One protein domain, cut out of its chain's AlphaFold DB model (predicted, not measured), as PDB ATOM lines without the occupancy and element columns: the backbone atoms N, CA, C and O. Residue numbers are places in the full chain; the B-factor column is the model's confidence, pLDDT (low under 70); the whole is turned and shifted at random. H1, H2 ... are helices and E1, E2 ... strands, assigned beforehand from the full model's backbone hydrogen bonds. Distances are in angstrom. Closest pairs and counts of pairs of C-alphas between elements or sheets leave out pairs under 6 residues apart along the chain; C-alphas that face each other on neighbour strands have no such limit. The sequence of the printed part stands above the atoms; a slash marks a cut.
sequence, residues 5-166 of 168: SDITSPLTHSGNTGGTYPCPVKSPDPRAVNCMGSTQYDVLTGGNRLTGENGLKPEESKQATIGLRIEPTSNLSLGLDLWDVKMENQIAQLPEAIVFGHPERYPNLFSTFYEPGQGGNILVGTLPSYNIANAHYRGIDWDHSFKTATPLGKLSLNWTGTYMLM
ATOM      1  N   SER A   5     113.036  90.874  75.237       79.44
ATOM      2  CA  SER A   5     114.460  90.755  74.911       79.44
ATOM      3  C   SER A   5     115.383  91.376  75.960       79.44
ATOM      4  O   SER A   5     116.440  90.812  76.223       79.44
ATOM      5  N   ASP A   6     114.980  92.456  76.632       78.81
ATOM      6  CA  ASP A   6     115.804  93.090  77.676       78.81
ATOM      7  C   ASP A   6     115.984  92.194  78.907       78.81
ATOM      8  O   ASP A   6     116.905  92.395  79.694       78.81
ATOM      9  N   ILE A   7     115.136  91.174  79.059       78.69
ATOM     10  CA  ILE A   7     115.215  90.186  80.139       78.69
ATOM     11  C   ILE A   7     115.818  88.871  79.631       78.69
ATOM     12  O   ILE A   7     116.670  88.263  80.280       78.69
ATOM     13  N   THR A   8     115.352  88.397  78.475       82.31
ATOM     14  CA  THR A   8     115.557  87.002  78.052       82.31
ATOM     15  C   THR A   8     116.717  86.810  77.086       82.31
ATOM     16  O   THR A   8     117.269  85.703  77.034       82.31
ATOM     17  N   SER A   9     117.128  87.860  76.361       86.75
ATOM     18  CA  SER A   9     118.200  87.748  75.375       86.75
ATOM     19  C   SER A   9     119.484  87.261  76.048       86.75
ATOM     20  O   SER A   9     119.909  87.839  77.054       86.75
ATOM     21  N   PRO A  10     120.112  86.185  75.543       87.38
ATOM     22  CA  PRO A  10     121.403  85.757  76.053       87.38
ATOM     23  C   PRO A  10     122.444  86.855  75.832       87.38
ATOM     24  O   PRO A  10     122.319  87.670  74.920       87.38
ATOM     25  N   LEU A  11     123.484  86.854  76.664       89.50
ATOM     26  CA  LEU A  11     124.669  87.658  76.399       89.50
ATOM     27  C   LEU A  11     125.329  87.138  75.119       89.50
ATOM     28  O   LEU A  11     125.714  85.969  75.053       89.50
ATOM     29  N   THR A  12     125.447  87.998  74.117       90.44
ATOM     30  CA  THR A  12     126.110  87.696  72.847       90.44
ATOM     31  C   THR A  12     127.236  88.684  72.603       90.44
ATOM     32  O   THR A  12     127.179  89.823  73.067       90.44
ATOM     33  N   HIS A  13     128.250  88.247  71.860       89.50
ATOM     34  CA  HIS A  13     129.374  89.093  71.486       89.50
ATOM     35  C   HIS A  13     128.898  90.323  70.700       89.50
ATOM     36  O   HIS A  13     128.078  90.203  69.790       89.50
ATOM     37  N   SER A  14     129.393  91.496  71.090       90.06
ATOM     38  CA  SER A  14     128.950  92.812  70.620       90.06
ATOM     39  C   SER A  14     130.150  93.703  70.295       90.06
ATOM     40  O   SER A  14     130.202  94.878  70.647       90.06
ATOM     41  N   GLY A  15     131.153  93.112  69.643       91.56
ATOM     42  CA  GLY A  15     132.407  93.781  69.331       91.56
ATOM     43  C   GLY A  15     133.311  93.925  70.551       91.56
ATOM     44  O   GLY A  15     133.215  93.176  71.527       91.56
ATOM     45  N   ASN A  16     134.212  94.894  70.466       92.88
ATOM     46  CA  ASN A  16     135.183  95.200  71.499       92.88
ATOM     47  C   ASN A  16     134.985  96.615  72.039       92.88
ATOM     48  O   ASN A  16     134.225  97.418  71.495       92.88
ATOM     49  N   THR A  17     135.676  96.911  73.131       93.75
ATOM     50  CA  THR A  17     135.647  98.241  73.708       93.75
ATOM     51  C   THR A  17     136.220  99.271  72.741       93.75
ATOM     52  O   THR A  17     137.274  99.061  72.137       93.75
ATOM     53  N   GLY A  18     135.582 100.435  72.650       92.69
ATOM     54  CA  GLY A  18     136.108 101.575  71.900       92.69
ATOM     55  C   GLY A  18     137.439 102.080  72.471       92.69
ATOM     56  O   GLY A  18     138.319 102.498  71.717       92.69
ATOM     57  N   GLY A  19     137.615 102.000  73.794       92.62
ATOM     58  CA  GLY A  19     138.858 102.349  74.494       92.62
ATOM     59  C   GLY A  19     139.804 101.170  74.754       92.62
ATOM     60  O   GLY A  19     139.397 100.010  74.758       92.62
ATOM     61  N   THR A  20     141.075 101.474  75.025       94.88
ATOM     62  CA  THR A  20     142.058 100.517  75.561       94.88
ATOM     63  C   THR A  20     142.069 100.606  77.084       94.88
ATOM     64  O   THR A  20     142.264 101.689  77.636       94.88
ATOM     65  N   TYR A  21     141.917  99.475  77.764       95.12
ATOM     66  CA  TYR A  21     141.884  99.407  79.225       95.12
ATOM     67  C   TYR A  21     142.977  98.474  79.748       95.12
ATOM     68  O   TYR A  21     143.395  97.571  79.023       95.12
ATOM     69  N   PRO A  22     143.504  98.678  80.968       94.94
ATOM     70  CA  PRO A  22     144.310  97.663  81.636       94.94
ATOM     71  C   PRO A  22     143.434  96.469  82.036       94.94
ATOM     72  O   PRO A  22     142.216  96.593  82.138       94.94
ATOM     73  N   CYS A  23     144.067  95.333  82.328       93.75
ATOM     74  CA  CYS A  23     143.387  94.154  82.853       93.75
ATOM     75  C   CYS A  23     142.507  94.509  84.069       93.75
ATOM     76  O   CYS A  23     143.041  94.926  85.105       93.75
ATOM     77  N   PRO A  24     141.171  94.367  83.949       93.12
ATOM     78  CA  PRO A  24     140.240  94.854  84.964       93.12
ATOM     79  C   PRO A  24     140.199  93.944  86.197       93.12
ATOM     80  O   PRO A  24     139.877  94.389  87.294       93.12
ATOM     81  N   VAL A  25     140.581  92.675  86.057       92.69
ATOM     82  CA  VAL A  25     140.662  91.711  87.162       92.69
ATOM     83  C   VAL A  25     142.120  91.473  87.554       92.69
ATOM     84  O   VAL A  25     143.015  91.512  86.720       92.69
ATOM     85  N   LYS A  26     142.404  91.219  88.831       90.12
ATOM     86  CA  LYS A  26     143.770  90.944  89.311       90.12
ATOM     87  C   LYS A  26     143.782  89.680  90.160       90.12
ATOM     88  O   LYS A  26     142.771  89.338  90.766       90.12
ATOM     89  N   SER A  27     144.934  89.011  90.233       86.00
ATOM     90  CA  SER A  27     145.144  87.908  91.183       86.00
ATOM     91  C   SER A  27     144.734  88.353  92.600       86.00
ATOM     92  O   SER A  27     145.067  89.481  92.979       86.00
ATOM     93  N   PRO A  28     144.000  87.530  93.372       90.56
ATOM     94  CA  PRO A  28     143.756  86.093  93.197       90.56
ATOM     95  C   PRO A  28     142.532  85.713  92.340       90.56
ATOM     96  O   PRO A  28     142.130  84.552  92.362       90.56
ATOM     97  N   ASP A  29     141.931  86.642  91.589       89.81
ATOM     98  CA  ASP A  29     140.804  86.324  90.704       89.81
ATOM     99  C   ASP A  29     141.216  85.292  89.631       89.81
ATOM    100  O   ASP A  29     142.159  85.551  88.873       89.81
ATOM    101  N   PRO A  30     140.533  84.136  89.522       91.00
ATOM    102  CA  PRO A  30     140.891  83.097  88.560       91.00
ATOM    103  C   PRO A  30     140.765  83.561  87.105       91.00
ATOM    104  O   PRO A  30     141.463  83.033  86.245       91.00
ATOM    105  N   ARG A  31     139.933  84.570  86.815       92.94
ATOM    106  CA  ARG A  31     139.747  85.125  85.464       92.94
ATOM    107  C   ARG A  31     140.945  85.957  85.004       92.94
ATOM    108  O   ARG A  31     141.078  86.224  83.813       92.94
ATOM    109  N   ALA A  32     141.841  86.345  85.918       91.81
ATOM    110  CA  ALA A  32     143.031  87.130  85.590       91.81
ATOM    111  C   ALA A  32     143.980  86.408  84.620       91.81
ATOM    112  O   ALA A  32     144.718  87.067  83.892       91.81
ATOM    113  N   VAL A  33     143.927  85.073  84.548       91.75
ATOM    114  CA  VAL A  33     144.709  84.289  83.575       91.75
ATOM    115  C   VAL A  33     144.258  84.510  82.127       91.75
ATOM    116  O   VAL A  33     145.028  84.252  81.211       91.75
ATOM    117  N   ASN A  34     143.029  84.995  81.914       92.19
ATOM    118  CA  ASN A  34     142.446  85.241  80.592       92.19
ATOM    119  C   ASN A  34     142.600  86.703  80.131       92.19
ATOM    120  O   ASN A  34     142.034  87.099  79.112       92.19
ATOM    121  N   CYS A  35     143.346  87.520  80.879       90.31
ATOM    122  CA  CYS A  35     143.662  88.892  80.502       90.31
ATOM    123  C   CYS A  35     144.799  88.985  79.481       90.31
ATOM    124  O   CYS A  35     145.786  88.262  79.566       90.31
ATOM    125  N   MET A  36     144.724  89.994  78.611       87.00
ATOM    126  CA  MET A  36     145.732  90.283  77.578       87.00
ATOM    127  C   MET A  36     146.516  91.581  77.842       87.00
ATOM    128  O   MET A  36     146.954  92.261  76.919       87.00
ATOM    129  N   GLY A  37     146.695  91.956  79.112       88.94
ATOM    130  CA  GLY A  37     147.435  93.168  79.475       88.94
ATOM    131  C   GLY A  37     146.606  94.439  79.303       88.94
ATOM    132  O   GLY A  37     145.576  94.569  79.954       88.94
ATOM    133  N   SER A  38     147.078  95.402  78.508       94.44
ATOM    134  CA  SER A  38     146.306  96.608  78.192       94.44
ATOM    135  C   SER A  38     145.892  96.585  76.728       94.44
ATOM    136  O   SER A  38     146.742  96.670  75.846       94.44
ATOM    137  N   THR A  39     144.594  96.422  76.476       94.12
ATOM    138  CA  THR A  39     144.032  96.214  75.135       94.12
ATOM    139  C   THR A  39     142.584  96.708  75.066       94.12
ATOM    140  O   THR A  39     141.998  97.090  76.083       94.12
ATOM    141  N   GLN A  40     142.005  96.712  73.867       94.06
ATOM    142  CA  GLN A  40     140.553  96.651  73.716       94.06
ATOM    143  C   GLN A  40     140.080  95.256  74.129       94.06
ATOM    144  O   GLN A  40     140.679  94.257  73.724       94.06
ATOM    145  N   TYR A  41     139.045  95.199  74.959       94.62
ATOM    146  CA  TYR A  41     138.469  93.952  75.450       94.62
ATOM    147  C   TYR A  41     137.167  93.657  74.730       94.62
ATOM    148  O   TYR A  41     136.404  94.568  74.429       94.62
ATOM    149  N   ASP A  42     136.884  92.383  74.509       94.06
ATOM    150  CA  ASP A  42     135.610  91.974  73.936       94.06
ATOM    151  C   ASP A  42     134.467  92.244  74.916       94.06
ATOM    152  O   ASP A  42     134.615  92.124  76.140       94.06
ATOM    153  N   VAL A  43     133.310  92.609  74.371       94.75
ATOM    154  CA  VAL A  43     132.124  92.957  75.145       94.75
ATOM    155  C   VAL A  43     130.976  92.042  74.755       94.75
ATOM    156  O   VAL A  43     130.687  91.827  73.579       94.75
ATOM    157  N   LEU A  44     130.290  91.510  75.760       94.44
ATOM    158  CA  LEU A  44     129.020  90.824  75.588       94.44
ATOM    159  C   LEU A  44     127.884  91.745  76.027       94.44
ATOM    160  O   LEU A  44     127.897  92.269  77.141       94.44
ATOM    161  N   THR A  45     126.862  91.882  75.193       93.00
ATOM    162  CA  THR A  45     125.633  92.619  75.523       93.00
ATOM    163  C   THR A  45     124.440  91.679  75.488       93.00
ATOM    164  O   THR A  45     124.446  90.695  74.749       93.00
ATOM    165  N   GLY A  46     123.399  91.972  76.258       90.62
ATOM    166  CA  GLY A  46     122.189  91.155  76.271       90.62
ATOM    167  C   GLY A  46     121.243  91.536  77.397       90.62
ATOM    168  O   GLY A  46     121.369  92.599  78.004       90.62
ATOM    169  N   GLY A  47     120.288  90.653  77.670       86.75
ATOM    170  CA  GLY A  47     119.290  90.880  78.698       86.75
ATOM    171  C   GLY A  47     119.831  90.685  80.113       86.75
ATOM    172  O   GLY A  47     120.791  89.944  80.348       86.75
ATOM    173  N   ASN A  48     119.184  91.334  81.075       87.62
ATOM    174  CA  ASN A  48     119.448  91.139  82.491       87.62
ATOM    175  C   ASN A  48     118.451  90.137  83.084       87.62
ATOM    176  O   ASN A  48     117.257  90.406  83.200       87.62
ATOM    177  N   ARG A  49     118.976  88.975  83.487       82.75
ATOM    178  CA  ARG A  49     118.201  87.841  84.013       82.75
ATOM    179  C   ARG A  49     117.934  87.912  85.518       82.75
ATOM    180  O   ARG A  49     117.402  86.953  86.076       82.75
ATOM    181  N   LEU A  50     118.349  88.986  86.192       85.19
ATOM    182  CA  LEU A  50     118.057  89.170  87.609       85.19
ATOM    183  C   LEU A  50     116.541  89.237  87.836       85.19
ATOM    184  O   LEU A  50     115.785  89.746  87.010       85.19
ATOM    185  N   THR A  51     116.100  88.705  88.971       80.69
ATOM    186  CA  THR A  51     114.690  88.645  89.372       80.69
ATOM    187  C   THR A  51     114.487  89.320  90.729       80.69
ATOM    188  O   THR A  51     115.448  89.642  91.435       80.69
ATOM    189  N   GLY A  52     113.227  89.561  91.103       83.12
ATOM    190  CA  GLY A  52     112.889  90.246  92.351       83.12
ATOM    191  C   GLY A  52     113.288  91.723  92.329       83.12
ATOM    192  O   GLY A  52     113.208  92.378  91.294       83.12
ATOM    193  N   GLU A  53     113.730  92.257  93.468       81.44
ATOM    194  CA  GLU A  53     114.047  93.687  93.628       81.44
ATOM    195  C   GLU A  53     115.207  94.178  92.746       81.44
ATOM    196  O   GLU A  53     115.260  95.364  92.414       81.44
ATOM    197  N   ASN A  54     116.095  93.259  92.349       80.06
ATOM    198  CA  ASN A  54     117.267  93.518  91.505       80.06
ATOM    199  C   ASN A  54     117.009  93.252  90.012       80.06
ATOM    200  O   ASN A  54     117.921  93.397  89.195       80.06
ATOM    201  N   GLY A  55     115.800  92.803  89.662       84.56
ATOM    202  CA  GLY A  55     115.388  92.605  88.278       84.56
ATOM    203  C   GLY A  55     115.034  93.913  87.579       84.56
ATOM    204  O   GLY A  55     114.934  94.971  88.204       84.56
ATOM    205  N   LEU A  56     114.825  93.825  86.265       86.81
ATOM    206  CA  LEU A  56     114.360  94.970  85.491       86.81
ATOM    207  C   LEU A  56     112.960  95.392  85.934       86.81
ATOM    208  O   LEU A  56     112.050  94.574  86.084       86.81
ATOM    209  N   LYS A  57     112.797  96.696  86.107       89.00
ATOM    210  CA  LYS A  57     111.529  97.359  86.392       89.00
ATOM    211  C   LYS A  57     111.004  98.019  85.114       89.00
ATOM    212  O   LYS A  57     111.787  98.307  84.204       89.00
ATOM    213  N   PRO A  58     109.691  98.262  85.010       87.19
ATOM    214  CA  PRO A  58     109.155  99.091  83.940       87.19
ATOM    215  C   PRO A  58     109.797 100.484  83.938       87.19
ATOM    216  O   PRO A  58     110.084 101.045  84.994       87.19
ATOM    217  N   GLU A  59     110.005 101.038  82.746       89.50
ATOM    218  CA  GLU A  59     110.356 102.451  82.593       89.50
ATOM    219  C   GLU A  59     109.132 103.304  82.942       89.50
ATOM    220  O   GLU A  59     108.016 102.994  82.510       89.50
ATOM    221  N   GLU A  60     109.330 104.371  83.709       90.88
ATOM    222  CA  GLU A  60     108.257 105.242  84.186       90.88
ATOM    223  C   GLU A  60     108.304 106.599  83.487       90.88
ATOM    224  O   GLU A  60     109.362 107.083  83.081       90.88
ATOM    225  N   SER A  61     107.141 107.234  83.351       92.19
ATOM    226  CA  SER A  61     107.042 108.578  82.786       92.19
ATOM    227  C   SER A  61     106.084 109.442  83.596       92.19
ATOM    228  O   SER A  61     105.023 108.989  84.026       92.19
ATOM    229  N   LYS A  62     106.473 110.698  83.817       94.38
ATOM    230  CA  LYS A  62     105.647 111.749  84.412       94.38
ATOM    231  C   LYS A  62     105.559 112.883  83.412       94.38
ATOM    232  O   LYS A  62     106.584 113.419  83.000       94.38
ATOM    233  N   GLN A  63     104.340 113.245  83.044       95.56
ATOM    234  CA  GLN A  63     104.086 114.277  82.050       95.56
ATOM    235  C   GLN A  63     103.118 115.325  82.585       95.56
ATOM    236  O   GLN A  63     102.162 115.000  83.291       95.56
ATOM    237  N   ALA A  64     103.364 116.578  82.227       96.75
ATOM    238  CA  ALA A  64     102.470 117.692  82.480       96.75
ATOM    239  C   ALA A  64     102.404 118.574  81.233       96.75
ATOM    240  O   ALA A  64     103.427 118.856  80.612       96.75
ATOM    241  N   THR A  65     101.200 119.030  80.897       97.19
ATOM    242  CA  THR A  65     100.962 119.920  79.760       97.19
ATOM    243  C   THR A  65     100.014 121.026  80.188       97.19
ATOM    244  O   THR A  65      99.016 120.764  80.861       97.19
ATOM    245  N   ILE A  66     100.320 122.259  79.796       97.81
ATOM    246  CA  ILE A  66      99.418 123.401  79.910       97.81
ATOM    247  C   ILE A  66      99.217 124.011  78.529       97.81
ATOM    248  O   ILE A  66     100.180 124.333  77.838       97.81
ATOM    249  N   GLY A  67      97.951 124.147  78.148       97.06
ATOM    250  CA  GLY A  67      97.547 124.575  76.818       97.06
ATOM    251  C   GLY A  67      96.661 125.805  76.845       97.06
ATOM    252  O   GLY A  67      95.881 126.011  77.780       97.06
ATOM    253  N   LEU A  68      96.760 126.613  75.795       97.44
ATOM    254  CA  LEU A  68      95.868 127.729  75.529       97.44
ATOM    255  C   LEU A  68      95.389 127.666  74.082       97.44
ATOM    256  O   LEU A  68      96.186 127.557  73.154       97.44
ATOM    257  N   ARG A  69      94.077 127.815  73.899       97.69
ATOM    258  CA  ARG A  69      93.452 127.958  72.585       97.69
ATOM    259  C   ARG A  69      92.688 129.268  72.511       97.69
ATOM    260  O   ARG A  69      91.922 129.590  73.419       97.69
ATOM    261  N   ILE A  70      92.893 130.013  71.432       97.12
ATOM    262  CA  ILE A  70      92.228 131.291  71.181       97.12
ATOM    263  C   ILE A  70      91.638 131.271  69.777       97.12
ATOM    264  O   ILE A  70      92.300 130.896  68.810       97.12
ATOM    265  N   GLU A  71      90.397 131.735  69.671       97.38
ATOM    266  CA  GLU A  71      89.670 131.857  68.408       97.38
ATOM    267  C   GLU A  71      89.191 133.305  68.250       97.38
ATOM    268  O   GLU A  71      88.059 133.632  68.609       97.38
ATOM    269  N   PRO A  72      90.060 134.220  67.779       94.12
ATOM    270  CA  PRO A  72      89.721 135.642  67.687       94.12
ATOM    271  C   PRO A  72      88.562 135.911  66.721       94.12
ATOM    272  O   PRO A  72      87.822 136.882  66.870       94.12
ATOM    273  N   THR A  73      88.420 135.053  65.711       95.75
ATOM    274  CA  THR A  73      87.363 135.085  64.704       95.75
ATOM    275  C   THR A  73      86.907 133.657  64.410       95.75
ATOM    276  O   THR A  73      87.631 132.696  64.648       95.75
ATOM    277  N   SER A  74      85.729 133.494  63.803       94.81
ATOM    278  CA  SER A  74      85.190 132.171  63.438       94.81
ATOM    279  C   SER A  74      86.017 131.414  62.391       94.81
ATOM    280  O   SER A  74      85.737 130.255  62.084       94.81
ATOM    281  N   ASN A  75      87.007 132.077  61.800       96.31
ATOM    282  CA  ASN A  75      87.800 131.559  60.703       96.31
ATOM    283  C   ASN A  75      89.296 131.448  61.022       96.31
ATOM    284  O   ASN A  75      90.056 131.073  60.129       96.31
ATOM    285  N   LEU A  76      89.705 131.742  62.261       96.75
ATOM    286  CA  LEU A  76      91.075 131.617  62.749       96.75
ATOM    287  C   LEU A  76      91.087 130.941  64.127       96.75
ATOM    288  O   LEU A  76      90.474 131.439  65.065       96.75
ATOM    289  N   SER A  77      91.829 129.844  64.248       97.88
ATOM    290  CA  SER A  77      92.058 129.121  65.503       97.88
ATOM    291  C   SER A  77      93.563 129.048  65.744       97.88
ATOM    292  O   SER A  77      94.302 128.660  64.837       97.88
ATOM    293  N   LEU A  78      94.010 129.463  66.930       97.50
ATOM    294  CA  LEU A  78      95.407 129.429  67.364       97.50
ATOM    295  C   LEU A  78      95.494 128.583  68.643       97.50
ATOM    296  O   LEU A  78      94.727 128.816  69.581       97.50
ATOM    297  N   GLY A  79      96.420 127.636  68.695       97.94
ATOM    298  CA  GLY A  79      96.705 126.796  69.852       97.94
ATOM    299  C   GLY A  79      98.188 126.821  70.203       97.94
ATOM    300  O   GLY A  79      99.047 126.920  69.325       97.94
ATOM    301  N   LEU A  80      98.471 126.770  71.500       97.94
ATOM    302  CA  LEU A  80      99.813 126.724  72.064       97.94
ATOM    303  C   LEU A  80      99.810 125.803  73.282       97.94
ATOM    304  O   LEU A  80      99.065 126.060  74.229       97.94
ATOM    305  N   ASP A  81     100.690 124.810  73.291       98.00
ATOM    306  CA  ASP A  81     100.853 123.863  74.389       98.00
ATOM    307  C   ASP A  81     102.301 123.872  74.884       98.00
ATOM    308  O   ASP A  81     103.240 123.648  74.123       98.00
ATOM    309  N   LEU A  82     102.499 124.116  76.179       97.62
ATOM    310  CA  LEU A  82     103.775 123.896  76.858       97.62
ATOM    311  C   LEU A  82     103.719 122.538  77.552       97.62
ATOM    312  O   LEU A  82     102.856 122.311  78.404       97.62
ATOM    313  N   TRP A  83     104.660 121.659  77.229       97.44
ATOM    314  CA  TRP A  83     104.714 120.304  77.764       97.44
ATOM    315  C   TRP A  83     106.067 119.987  78.415       97.44
ATOM    316  O   TRP A  83     107.123 120.490  78.020       97.44
ATOM    317  N   ASP A  84     106.023 119.134  79.436       96.75
ATOM    318  CA  ASP A  84     107.165 118.629  80.200       96.75
ATOM    319  C   ASP A  84     106.983 117.124  80.422       96.75
ATOM    320  O   ASP A  84     105.944 116.688  80.919       96.75
ATOM    321  N   VAL A  85     107.979 116.333  80.025       95.88
ATOM    322  CA  VAL A  85     107.994 114.875  80.150       95.88
ATOM    323  C   VAL A  85     109.297 114.439  80.808       95.88
ATOM    324  O   VAL A  85     110.386 114.587  80.249       95.88
ATOM    325  N   LYS A  86     109.181 113.834  81.986       94.69
ATOM    326  CA  LYS A  86     110.279 113.197  82.714       94.69
ATOM    327  C   LYS A  86     110.157 111.694  82.590       94.69
ATOM    328  O   LYS A  86     109.118 111.130  82.919       94.69
ATOM    329  N   MET A  87     111.228 111.067  82.137       92.69
ATOM    330  CA  MET A  87     111.362 109.625  82.029       92.69
ATOM    331  C   MET A  87     112.311 109.151  83.124       92.69
ATOM    332  O   MET A  87     113.447 109.626  83.211       92.69
ATOM    333  N   GLU A  88     111.840 108.220  83.940       91.94
ATOM    334  CA  GLU A  88     112.561 107.635  85.066       91.94
ATOM    335  C   GLU A  88     112.741 106.128  84.840       91.94
ATOM    336  O   GLU A  88     111.965 105.493  84.120       91.94
ATOM    337  N   ASN A  89     113.763 105.540  85.465       90.44
ATOM    338  CA  ASN A  89     114.060 104.104  85.374       90.44
ATOM    339  C   ASN A  89     114.251 103.611  83.930       90.44
ATOM    340  O   ASN A  89     113.893 102.474  83.624       90.44
ATOM    341  N   GLN A  90     114.804 104.435  83.038       89.62
ATOM    342  CA  GLN A  90     115.047 104.013  81.663       89.62
ATOM    343  C   GLN A  90     116.046 102.861  81.612       89.62
ATOM    344  O   GLN A  90     117.044 102.837  82.348       89.62
ATOM    345  N   ILE A  91     115.765 101.915  80.723       89.69
ATOM    346  CA  ILE A  91     116.578 100.726  80.532       89.69
ATOM    347  C   ILE A  91     117.726 101.068  79.592       89.69
ATOM    348  O   ILE A  91     117.529 101.372  78.418       89.69
ATOM    349  N   ALA A  92     118.938 101.008  80.124       89.44
ATOM    350  CA  ALA A  92     120.165 101.300  79.406       89.44
ATOM    351  C   ALA A  92     121.294 100.381  79.877       89.44
ATOM    352  O   ALA A  92     121.240  99.784  80.953       89.44
ATOM    353  N   GLN A  93     122.339 100.275  79.064       90.06
ATOM    354  CA  GLN A  93     123.571  99.595  79.448       90.06
ATOM    355  C   GLN A  93     124.505 100.576  80.155       90.06
ATOM    356  O   GLN A  93     124.527 101.771  79.847       90.06
ATOM    357  N   LEU A  94     125.297 100.069  81.099       90.81
ATOM    358  CA  LEU A  94     126.386 100.856  81.670       90.81
ATOM    359  C   LEU A  94     127.430 101.146  80.580       90.81
ATOM    360  O   LEU A  94     127.807 100.224  79.856       90.81
ATOM    361  N   PRO A  95     127.942 102.385  80.474       92.00
ATOM    362  CA  PRO A  95     129.023 102.681  79.547       92.00
ATOM    363  C   PRO A  95     130.265 101.847  79.870       92.00
ATOM    364  O   PRO A  95     130.690 101.789  81.027       92.00
ATOM    365  N   GLU A  96     130.897 101.269  78.848       93.38
ATOM    366  CA  GLU A  96     132.116 100.463  79.007       93.38
ATOM    367  C   GLU A  96     133.210 101.201  79.794       93.38
ATOM    368  O   GLU A  96     133.847 100.616  80.661       93.38
ATOM    369  N   ALA A  97     133.368 102.511  79.579       94.12
ATOM    370  CA  ALA A  97     134.392 103.310  80.243       94.12
ATOM    371  C   ALA A  97     134.201 103.364  81.764       94.12
ATOM    372  O   ALA A  97     135.177 103.397  82.510       94.12
ATOM    373  N   ILE A  98     132.950 103.326  82.236       93.88
ATOM    374  CA  ILE A  98     132.633 103.272  83.665       93.88
ATOM    375  C   ILE A  98     132.932 101.879  84.221       93.88
ATOM    376  O   ILE A  98     133.525 101.762  85.292       93.88
ATOM    377  N   VAL A  99     132.556 100.828  83.488       94.81
ATOM    378  CA  VAL A  99     132.754  99.436  83.916       94.81
ATOM    379  C   VAL A  99     134.241  99.090  83.998       94.81
ATOM    380  O   VAL A  99     134.705  98.615  85.033       94.81
ATOM    381  N   PHE A 100     135.008  99.386  82.948       94.75
ATOM    382  CA  PHE A 100     136.448  99.122  82.886       94.75
ATOM    383  C   PHE A 100     137.292 100.128  83.681       94.75
ATOM    384  O   PHE A 100     138.401  99.790  84.091       94.75
ATOM    385  N   GLY A 101     136.790 101.343  83.926       94.62
ATOM    386  CA  GLY A 101     137.446 102.335  84.783       94.62
ATOM    387  C   GLY A 101     137.318 102.046  86.283       94.62
ATOM    388  O   GLY A 101     138.161 102.496  87.059       94.62
ATOM    389  N   HIS A 102     136.297 101.282  86.686       94.25
ATOM    390  CA  HIS A 102     136.018 100.922  88.083       94.25
ATOM    391  C   HIS A 102     135.723  99.425  88.258       94.25
ATOM    392  O   HIS A 102     134.649  99.050  88.749       94.25
ATOM    393  N   PRO A 103     136.644  98.536  87.865       92.75
ATOM    394  CA  PRO A 103     136.364  97.109  87.843       92.75
ATOM    395  C   PRO A 103     136.122  96.515  89.239       92.75
ATOM    396  O   PRO A 103     135.380  95.545  89.382       92.75
ATOM    397  N   GLU A 104     136.663  97.133  90.289       92.56
ATOM    398  CA  GLU A 104     136.410  96.777  91.685       92.56
ATOM    399  C   GLU A 104     134.960  97.021  92.126       92.56
ATOM    400  O   GLU A 104     134.472  96.343  93.030       92.56
ATOM    401  N   ARG A 105     134.256  97.966  91.490       92.75
ATOM    402  CA  ARG A 105     132.832  98.239  91.753       92.75
ATOM    403  C   ARG A 105     131.914  97.323  90.959       92.75
ATOM    404  O   ARG A 105     130.795  97.062  91.393       92.75
ATOM    405  N   TYR A 106     132.391  96.820  89.822       92.75
ATOM    406  CA  TYR A 106     131.616  96.001  88.894       92.75
ATOM    407  C   TYR A 106     132.252  94.626  88.618       92.75
ATOM    408  O   TYR A 106     132.298  94.197  87.465       92.75
ATOM    409  N   PRO A 107     132.701  93.865  89.638       90.81
ATOM    410  CA  PRO A 107     133.437  92.617  89.421       90.81
ATOM    411  C   PRO A 107     132.596  91.528  88.735       90.81
ATOM    412  O   PRO A 107     133.146  90.610  88.124       90.81
ATOM    413  N   ASN A 108     131.266  91.633  88.822       90.88
ATOM    414  CA  ASN A 108     130.307  90.724  88.190       90.88
ATOM    415  C   ASN A 108     130.044  91.053  86.710       90.88
ATOM    416  O   ASN A 108     129.391  90.266  86.030       90.88
ATOM    417  N   LEU A 109     130.549  92.190  86.217       94.06
ATOM    418  CA  LEU A 109     130.458  92.599  84.810       94.06
ATOM    419  C   LEU A 109     131.675  92.164  83.988       94.06
ATOM    420  O   LEU A 109     131.910  92.660  82.892       94.06
ATOM    421  N   PHE A 110     132.463  91.234  84.522       95.06
ATOM    422  CA  PHE A 110     133.550  90.589  83.802       95.06
ATOM    423  C   PHE A 110     133.311  89.088  83.806       95.06
ATOM    424  O   PHE A 110     132.897  88.506  84.808       95.06
ATOM    425  N   SER A 111     133.570  88.430  82.691       94.19
ATOM    426  CA  SER A 111     133.443  86.981  82.585       94.19
ATOM    427  C   SER A 111     134.509  86.437  81.648       94.19
ATOM    428  O   SER A 111     135.277  87.190  81.056       94.19
ATOM    429  N   THR A 112     134.562  85.121  81.522       93.44
ATOM    430  CA  THR A 112     135.355  84.454  80.496       93.44
ATOM    431  C   THR A 112     134.444  83.966  79.384       93.44
ATOM    432  O   THR A 112     133.394  83.384  79.661       93.44
ATOM    433  N   PHE A 113     134.860  84.159  78.141       91.38
ATOM    434  CA  PHE A 113     134.165  83.671  76.956       91.38
ATOM    435  C   PHE A 113     135.121  82.822  76.123       91.38
ATOM    436  O   PHE A 113     136.294  83.169  75.998       91.38
ATOM    437  N   TYR A 114     134.642  81.705  75.583       90.69
ATOM    438  CA  TYR A 114     135.459  80.867  74.712       90.69
ATOM    439  C   TYR A 114     135.474  81.462  73.307       90.69
ATOM    440  O   TYR A 114     134.436  81.474  72.648       90.69
ATOM    441  N   GLU A 115     136.640  81.919  72.855       84.62
ATOM    442  CA  GLU A 115     136.823  82.477  71.518       84.62
ATOM    443  C   GLU A 115     137.630  81.491  70.655       84.62
ATOM    444  O   GLU A 115     138.850  81.365  70.840       84.62
ATOM    445  N   PRO A 116     136.985  80.766  69.715       81.62
ATOM    446  CA  PRO A 116     137.661  79.787  68.867       81.62
ATOM    447  C   PRO A 116     138.846  80.375  68.095       81.62
ATOM    448  O   PRO A 116     139.855  79.689  67.930       81.62
ATOM    449  N   GLY A 117     138.761  81.641  67.667       80.69
ATOM    450  CA  GLY A 117     139.842  82.319  66.947       80.69
ATOM    451  C   GLY A 117     141.118  82.510  67.773       80.69
ATOM    452  O   GLY A 117     142.204  82.599  67.206       80.69
ATOM    453  N   GLN A 118     141.008  82.521  69.104       78.94
ATOM    454  CA  GLN A 118     142.133  82.674  70.033       78.94
ATOM    455  C   GLN A 118     142.531  81.359  70.721       78.94
ATOM    456  O   GLN A 118     143.454  81.331  71.534       78.94
ATOM    457  N   GLY A 119     141.853  80.254  70.390       81.38
ATOM    458  CA  GLY A 119     142.180  78.918  70.889       81.38
ATOM    459  C   GLY A 119     141.914  78.714  72.383       81.38
ATOM    460  O   GLY A 119     142.450  77.771  72.968       81.38
ATOM    461  N   GLY A 120     141.103  79.565  73.021       88.25
ATOM    462  CA  GLY A 120     140.883  79.495  74.461       88.25
ATOM    463  C   GLY A 120     139.884  80.506  75.013       88.25
ATOM    464  O   GLY A 120     139.238  81.258  74.288       88.25
ATOM    465  N   ASN A 121     139.755  80.494  76.341       93.00
ATOM    466  CA  ASN A 121     138.945  81.470  77.056       93.00
ATOM    467  C   ASN A 121     139.660  82.822  77.105       93.00
ATOM    468  O   ASN A 121     140.832  82.902  77.483       93.00
ATOM    469  N   ILE A 122     138.919  83.876  76.804       92.75
ATOM    470  CA  ILE A 122     139.350  85.267  76.898       92.75
ATOM    471  C   ILE A 122     138.521  85.983  77.960       92.75
ATOM    472  O   ILE A 122     137.388  85.587  78.241       92.75
ATOM    473  N   LEU A 123     139.081  87.024  78.569       95.06
ATOM    474  CA  LEU A 123     138.306  87.896  79.441       95.06
ATOM    475  C   LEU A 123     137.433  88.834  78.602       95.06
ATOM    476  O   LEU A 123     137.926  89.482  77.682       95.06
ATOM    477  N   VAL A 124     136.163  88.949  78.978       95.00
ATOM    478  CA  VAL A 124     135.188  89.839  78.345       95.00
ATOM    479  C   VAL A 124     134.501  90.721  79.379       95.00
ATOM    480  O   VAL A 124     134.281  90.303  80.522       95.00
ATOM    481  N   GLY A 125     134.128  91.932  78.973       95.56
ATOM    482  CA  GLY A 125     133.157  92.745  79.699       95.56
ATOM    483  C   GLY A 125     131.737  92.271  79.394       95.56
ATOM    484  O   GLY A 125     131.443  91.866  78.274       95.56
ATOM    485  N   THR A 126     130.837  92.313  80.368       94.75
ATOM    486  CA  THR A 126     129.413  92.027  80.176       94.75
ATOM    487  C   THR A 126     128.604  93.275  80.505       94.75
ATOM    488  O   THR A 126     128.656  93.798  81.614       94.75
ATOM    489  N   LEU A 127     127.845  93.769  79.530       93.31
ATOM    490  CA  LEU A 127     127.032  94.980  79.644       93.31
ATOM    491  C   LEU A 127     125.551  94.629  79.432       93.31
ATOM    492  O   LEU A 127     124.991  94.907  78.368       93.31
ATOM    493  N   PRO A 128     124.904  93.952  80.397       91.12
ATOM    494  CA  PRO A 128     123.472  93.716  80.320       91.12
ATOM    495  C   PRO A 128     122.685  95.010  80.587       91.12
ATOM    496  O   PRO A 128     123.220  96.008  81.073       91.12
ATOM    497  N   SER A 129     121.395  94.985  80.266       89.81
ATOM    498  CA  SER A 129     120.486  96.118  80.462       89.81
ATOM    499  C   SER A 129     120.139  96.370  81.944       89.81
ATOM    500  O   SER A 129     119.896  95.434  82.706       89.81
ATOM    501  N   TYR A 130     120.045  97.635  82.364       89.44
ATOM    502  CA  TYR A 130     119.673  98.054  83.727       89.44
ATOM    503  C   TYR A 130     118.758  99.286  83.726       89.44
ATOM    504  O   TYR A 130     118.851 100.121  82.834       89.44
ATOM    505  N   ASN A 131     117.935  99.463  84.767       89.31
ATOM    506  CA  ASN A 131     117.170 100.700  84.996       89.31
ATOM    507  C   ASN A 131     118.059 101.789  85.624       89.31
ATOM    508  O   ASN A 131     118.068 101.961  86.841       89.31
ATOM    509  N   ILE A 132     118.847 102.491  84.809       88.06
ATOM    510  CA  ILE A 132     119.868 103.450  85.285       88.06
ATOM    511  C   ILE A 132     119.784 104.825  84.627       88.06
ATOM    512  O   ILE A 132     120.422 105.764  85.101       88.06
ATOM    513  N   ALA A 133     119.037 104.951  83.532       87.06
ATOM    514  CA  ALA A 133     118.964 106.192  82.780       87.06
ATOM    515  C   ALA A 133     117.728 107.011  83.178       87.06
ATOM    516  O   ALA A 133     116.684 106.476  83.549       87.06
ATOM    517  N   ASN A 134     117.861 108.331  83.092       90.94
ATOM    518  CA  ASN A 134     116.763 109.278  83.224       90.94
ATOM    519  C   ASN A 134     116.852 110.261  82.059       90.94
ATOM    520  O   ASN A 134     117.954 110.640  81.655       90.94
ATOM    521  N   ALA A 135     115.708 110.699  81.547       90.75
ATOM    522  CA  ALA A 135     115.654 111.708  80.499       90.75
ATOM    523  C   ALA A 135     114.583 112.749  80.815       90.75
ATOM    524  O   ALA A 135     113.537 112.435  81.379       90.75
ATOM    525  N   HIS A 136     114.839 113.997  80.434       94.19
ATOM    526  CA  HIS A 136     113.896 115.095  80.615       94.19
ATOM    527  C   HIS A 136     113.735 115.831  79.295       94.19
ATOM    528  O   HIS A 136     114.693 116.388  78.763       94.19
ATOM    529  N   TYR A 137     112.514 115.813  78.773       94.44
ATOM    530  CA  TYR A 137     112.140 116.480  77.539       94.44
ATOM    531  C   TYR A 137     111.113 117.553  77.850       94.44
ATOM    532  O   TYR A 137     110.173 117.334  78.612       94.44
ATOM    533  N   ARG A 138     111.288 118.724  77.253       96.50
ATOM    534  CA  ARG A 138     110.347 119.833  77.355       96.50
ATOM    535  C   ARG A 138     110.194 120.461  75.990       96.50
ATOM    536  O   ARG A 138     111.152 120.474  75.214       96.50
ATOM    537  N   GLY A 139     109.035 121.029  75.720       97.19
ATOM    538  CA  GLY A 139     108.804 121.674  74.444       97.19
ATOM    539  C   GLY A 139     107.574 122.551  74.429       97.19
ATOM    540  O   GLY A 139     106.767 122.558  75.357       97.19
ATOM    541  N   ILE A 140     107.492 123.327  73.360       97.44
ATOM    542  CA  ILE A 140     106.353 124.163  73.023       97.44
ATOM    543  C   ILE A 140     105.825 123.666  71.685       97.44
ATOM    544  O   ILE A 140     106.560 123.690  70.697       97.44
ATOM    545  N   ASP A 141     104.563 123.269  71.658       97.75
ATOM    546  CA  ASP A 141     103.835 122.942  70.439       97.75
ATOM    547  C   ASP A 141     102.890 124.090  70.092       97.75
ATOM    548  O   ASP A 141     102.339 124.748  70.975       97.75
ATOM    549  N   TRP A 142     102.700 124.349  68.801       97.75
ATOM    550  CA  TRP A 142     101.699 125.303  68.330       97.75
ATOM    551  C   TRP A 142     100.920 124.759  67.139       97.75
ATOM    552  O   TRP A 142     101.464 124.062  66.275       97.75
ATOM    553  N   ASP A 143      99.647 125.140  67.067       97.50
ATOM    554  CA  ASP A 143      98.754 124.833  65.955       97.50
ATOM    555  C   ASP A 143      97.978 126.065  65.497       97.50
ATOM    556  O   ASP A 143      97.530 126.889  66.290       97.50
ATOM    557  N   HIS A 144      97.817 126.200  64.187       96.94
ATOM    558  CA  HIS A 144      97.084 127.295  63.579       96.94
ATOM    559  C   HIS A 144      96.212 126.762  62.452       96.94
ATOM    560  O   HIS A 144      96.700 126.069  61.556       96.94
ATOM    561  N   SER A 145      94.936 127.137  62.454       97.44
ATOM    562  CA  SER A 145      94.018 126.869  61.350       97.44
ATOM    563  C   SER A 145      93.364 128.164  60.902       97.44
ATOM    564  O   SER A 145      92.767 128.878  61.707       97.44
ATOM    565  N   PHE A 146      93.455 128.459  59.609       97.25
ATOM    566  CA  PHE A 146      92.802 129.599  58.987       97.25
ATOM    567  C   PHE A 146      91.972 129.151  57.792       97.25
ATOM    568  O   PHE A 146      92.440 128.408  56.926       97.25
ATOM    569  N   LYS A 147      90.731 129.626  57.721       97.25
ATOM    570  CA  LYS A 147      89.803 129.326  56.631       97.25
ATOM    571  C   LYS A 147      89.330 130.623  55.997       97.25
ATOM    572  O   LYS A 147      88.983 131.580  56.679       97.25
ATOM    573  N   THR A 148      89.282 130.667  54.675       96.56
ATOM    574  CA  THR A 148      88.722 131.822  53.971       96.56
ATOM    575  C   THR A 148      88.103 131.417  52.643       96.56
ATOM    576  O   THR A 148      88.493 130.421  52.031       96.56
ATOM    577  N   ALA A 149      87.106 132.172  52.198       96.19
ATOM    578  CA  ALA A 149      86.575 132.042  50.852       96.19
ATOM    579  C   ALA A 149      87.406 132.917  49.907       96.19
ATOM    580  O   ALA A 149      87.660 134.085  50.187       96.19
ATOM    581  N   THR A 150      87.822 132.349  48.782       94.75
ATOM    582  CA  THR A 150      88.532 133.052  47.711       94.75
ATOM    583  C   THR A 150      87.705 132.979  46.426       94.75
ATOM    584  O   THR A 150      86.833 132.111  46.318       94.75
ATOM    585  N   PRO A 151      87.985 133.818  45.413       94.88
ATOM    586  CA  PRO A 151      87.314 133.735  44.113       94.88
ATOM    587  C   PRO A 151      87.450 132.373  43.408       94.88
ATOM    588  O   PRO A 151      86.661 132.065  42.524       94.88
ATOM    589  N   LEU A 152      88.432 131.554  43.803       94.25
ATOM    590  CA  LEU A 152      88.682 130.222  43.245       94.25
ATOM    591  C   LEU A 152      88.062 129.086  44.082       94.25
ATOM    592  O   LEU A 152      88.115 127.930  43.673       94.25
ATOM    593  N   GLY A 153      87.484 129.388  45.251       95.06
ATOM    594  CA  GLY A 153      86.921 128.399  46.174       95.06
ATOM    595  C   GLY A 153      87.340 128.609  47.631       95.06
ATOM    596  O   GLY A 153      87.902 129.642  48.004       95.06
ATOM    597  N   LYS A 154      87.051 127.626  48.491       96.50
ATOM    598  CA  LYS A 154      87.428 127.663  49.912       96.50
ATOM    599  C   LYS A 154      88.913 127.336  50.072       96.50
ATOM    600  O   LYS A 154      89.346 126.257  49.683       96.50
ATOM    601  N   LEU A 155      89.662 128.242  50.689       96.38
ATOM    602  CA  LEU A 155      91.049 128.040  51.087       96.38
ATOM    603  C   LEU A 155      91.106 127.657  52.572       96.38
ATOM    604  O   LEU A 155      90.465 128.296  53.408       96.38
ATOM    605  N   SER A 156      91.899 126.634  52.895       96.81
ATOM    606  CA  SER A 156      92.245 126.261  54.268       96.81
ATOM    607  C   SER A 156      93.761 126.224  54.397       96.81
ATOM    608  O   SER A 156      94.427 125.525  53.638       96.81
ATOM    609  N   LEU A 157      94.291 126.953  55.371       96.38
ATOM    610  CA  LEU A 157      95.697 126.941  55.747       96.38
ATOM    611  C   LEU A 157      95.808 126.321  57.135       96.38
ATOM    612  O   LEU A 157      95.083 126.720  58.045       96.38
ATOM    613  N   ASN A 158      96.693 125.341  57.283       96.81
ATOM    614  CA  ASN A 158      97.008 124.742  58.572       96.81
ATOM    615  C   ASN A 158      98.523 124.765  58.748       96.81
ATOM    616  O   ASN A 158      99.253 124.384  57.832       96.81
ATOM    617  N   TRP A 159      98.980 125.218  59.907       95.69
ATOM    618  CA  TRP A 159     100.394 125.275  60.241       95.69
ATOM    619  C   TRP A 159     100.596 124.796  61.669       95.69
ATOM    620  O   TRP A 159      99.938 125.279  62.588       95.69
ATOM    621  N   THR A 160     101.509 123.850  61.841       97.38
ATOM    622  CA  THR A 160     101.881 123.301  63.141       97.38
ATOM    623  C   THR A 160     103.395 123.271  63.270       97.38
ATOM    624  O   THR A 160     104.122 123.256  62.270       97.38
ATOM    625  N   GLY A 161     103.880 123.271  64.504       97.25
ATOM    626  CA  GLY A 161     105.294 123.096  64.786       97.25
ATOM    627  C   GLY A 161     105.551 122.792  66.252       97.25
ATOM    628  O   GLY A 161     104.677 122.965  67.098       97.25
ATOM    629  N   THR A 162     106.772 122.334  66.509       97.50
ATOM    630  CA  THR A 162     107.266 121.973  67.837       97.50
ATOM    631  C   THR A 162     108.648 122.576  68.018       97.50
ATOM    632  O   THR A 162     109.499 122.488  67.129       97.50
ATOM    633  N   TYR A 163     108.887 123.165  69.184       96.69
ATOM    634  CA  TYR A 163     110.192 123.651  69.601       96.69
ATOM    635  C   TYR A 163     110.621 122.956  70.890       96.69
ATOM    636  O   TYR A 163     109.984 123.105  71.931       96.69
ATOM    637  N   MET A 164     111.723 122.211  70.817       96.88
ATOM    638  CA  MET A 164     112.297 121.513  71.965       96.88
ATOM    639  C   MET A 164     113.056 122.504  72.851       96.88
ATOM    640  O   MET A 164     113.946 123.218  72.389       96.88
ATOM    641  N   LEU A 165     112.731 122.527  74.140       93.69
ATOM    642  CA  LEU A 165     113.436 123.317  75.141       93.69
ATOM    643  C   LEU A 165     114.624 122.514  75.677       93.69
ATOM    644  O   LEU A 165     114.491 121.335  76.008       93.69
ATOM    645  N   MET A 166     115.785 123.160  75.807       80.12
ATOM    646  CA  MET A 166     116.952 122.510  76.402       80.12
ATOM    647  C   MET A 166     116.694 122.175  77.885       80.12
ATOM    648  O   MET A 166     116.058 122.966  78.598       80.12
TER     649      MET A 166
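This is residues 5 to 166 of the 168 residues of the protein "-dependent receptor" of Stylonychia lemnae (UniProt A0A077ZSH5). A small head carries one long, narrow, twisted arm of strands. The arm is E3 beside E4, E4 beside most of E6, and E7 beside the far part of E6; the head holds E1, E2, E5, the first residues of E6 and the three short helices, and E6 runs from the head out along the arm. The printed part has 162 residues, with three named helices and seven named strands in the order H1 E1 H2 E2 E3 E4 H3 E5 E6 E7, and its class is mostly strand. The one branched sheet is mixed: E2 and E6 are parallel, its other neighbour pairs antiparallel. The whole is extended, with a radius of gyration of the C-alphas of 26.4 A and spans of 85 by 37 by 28 A.

Find C-alpha 5 at (114.460, 90.755, 74.911), where H1, residues 5 to 8, begins. Next come E1, residues 12 to 16, H2, residues 30 to 34, and E2, residues 42 to 46. E3, residues 60 to 73, runs 41.3 A, and E4, residues 76 to 93, runs 48.6 A and bends by 63 degrees at residue 89. H3, residues 96 to 101, and E5, residues 110 to 115, follow. From C-alpha 120 at (140.883, 79.495, 74.461), E6 runs 79.5 A to residue 150, bending by 60 degrees at residue 123. E7, residues 153 to 165, runs 39.6 A to C-alpha 165 at (113.436, 123.317, 75.141).

Look first at E6, whose pairing is staggered: E2 and E7 lie on one side of it, E4 and E5 on the other side. N 127 and O 44 of E6 and E2 are 2.8 A apart, N 81 and O 141 of E4 and E6 2.8 A, within hydrogen-bond range. E5, E6 and E7 form a meander, each strand the antiparallel neighbour of the one before, with N 113 and O 122 at 2.9 A and N 144 and O 159 at 2.8 A. At the edge strands E3 and E1, the hairpin of E3 and E4 has N 66 and O 82 at 2.9 A, and E1 and E2 have N 14 and O 43 at 2.8 A. H2 is on the sheet, only just over E6 with 3 of its 5 C-alphas; the closest C-alphas, of Asn 34 and Ile 122, are 4.8 A apart. H1 is on the sheet, over none of its strands; its closest C-alpha to E6 is Asp 6, 6.2 A from that of Ser 129. H3 only grazes the sheet, with residues 96 to 100. In H3 every O i to N i+4 pair is within hydrogen-bond range, in H2 0 of 1, with 1 of 2 O i to N i+3 pairs; H1 is too short for an i+4 pair.

The two C-alphas farthest apart, of Pro 28 and Pro 151, are 88.7 A apart. The printed part has no cut. The links E1 to H2 and E2 to E3 are long, 13 residues each. The mean pLDDT of the printed part is 92.2, and no printed residue is under 70.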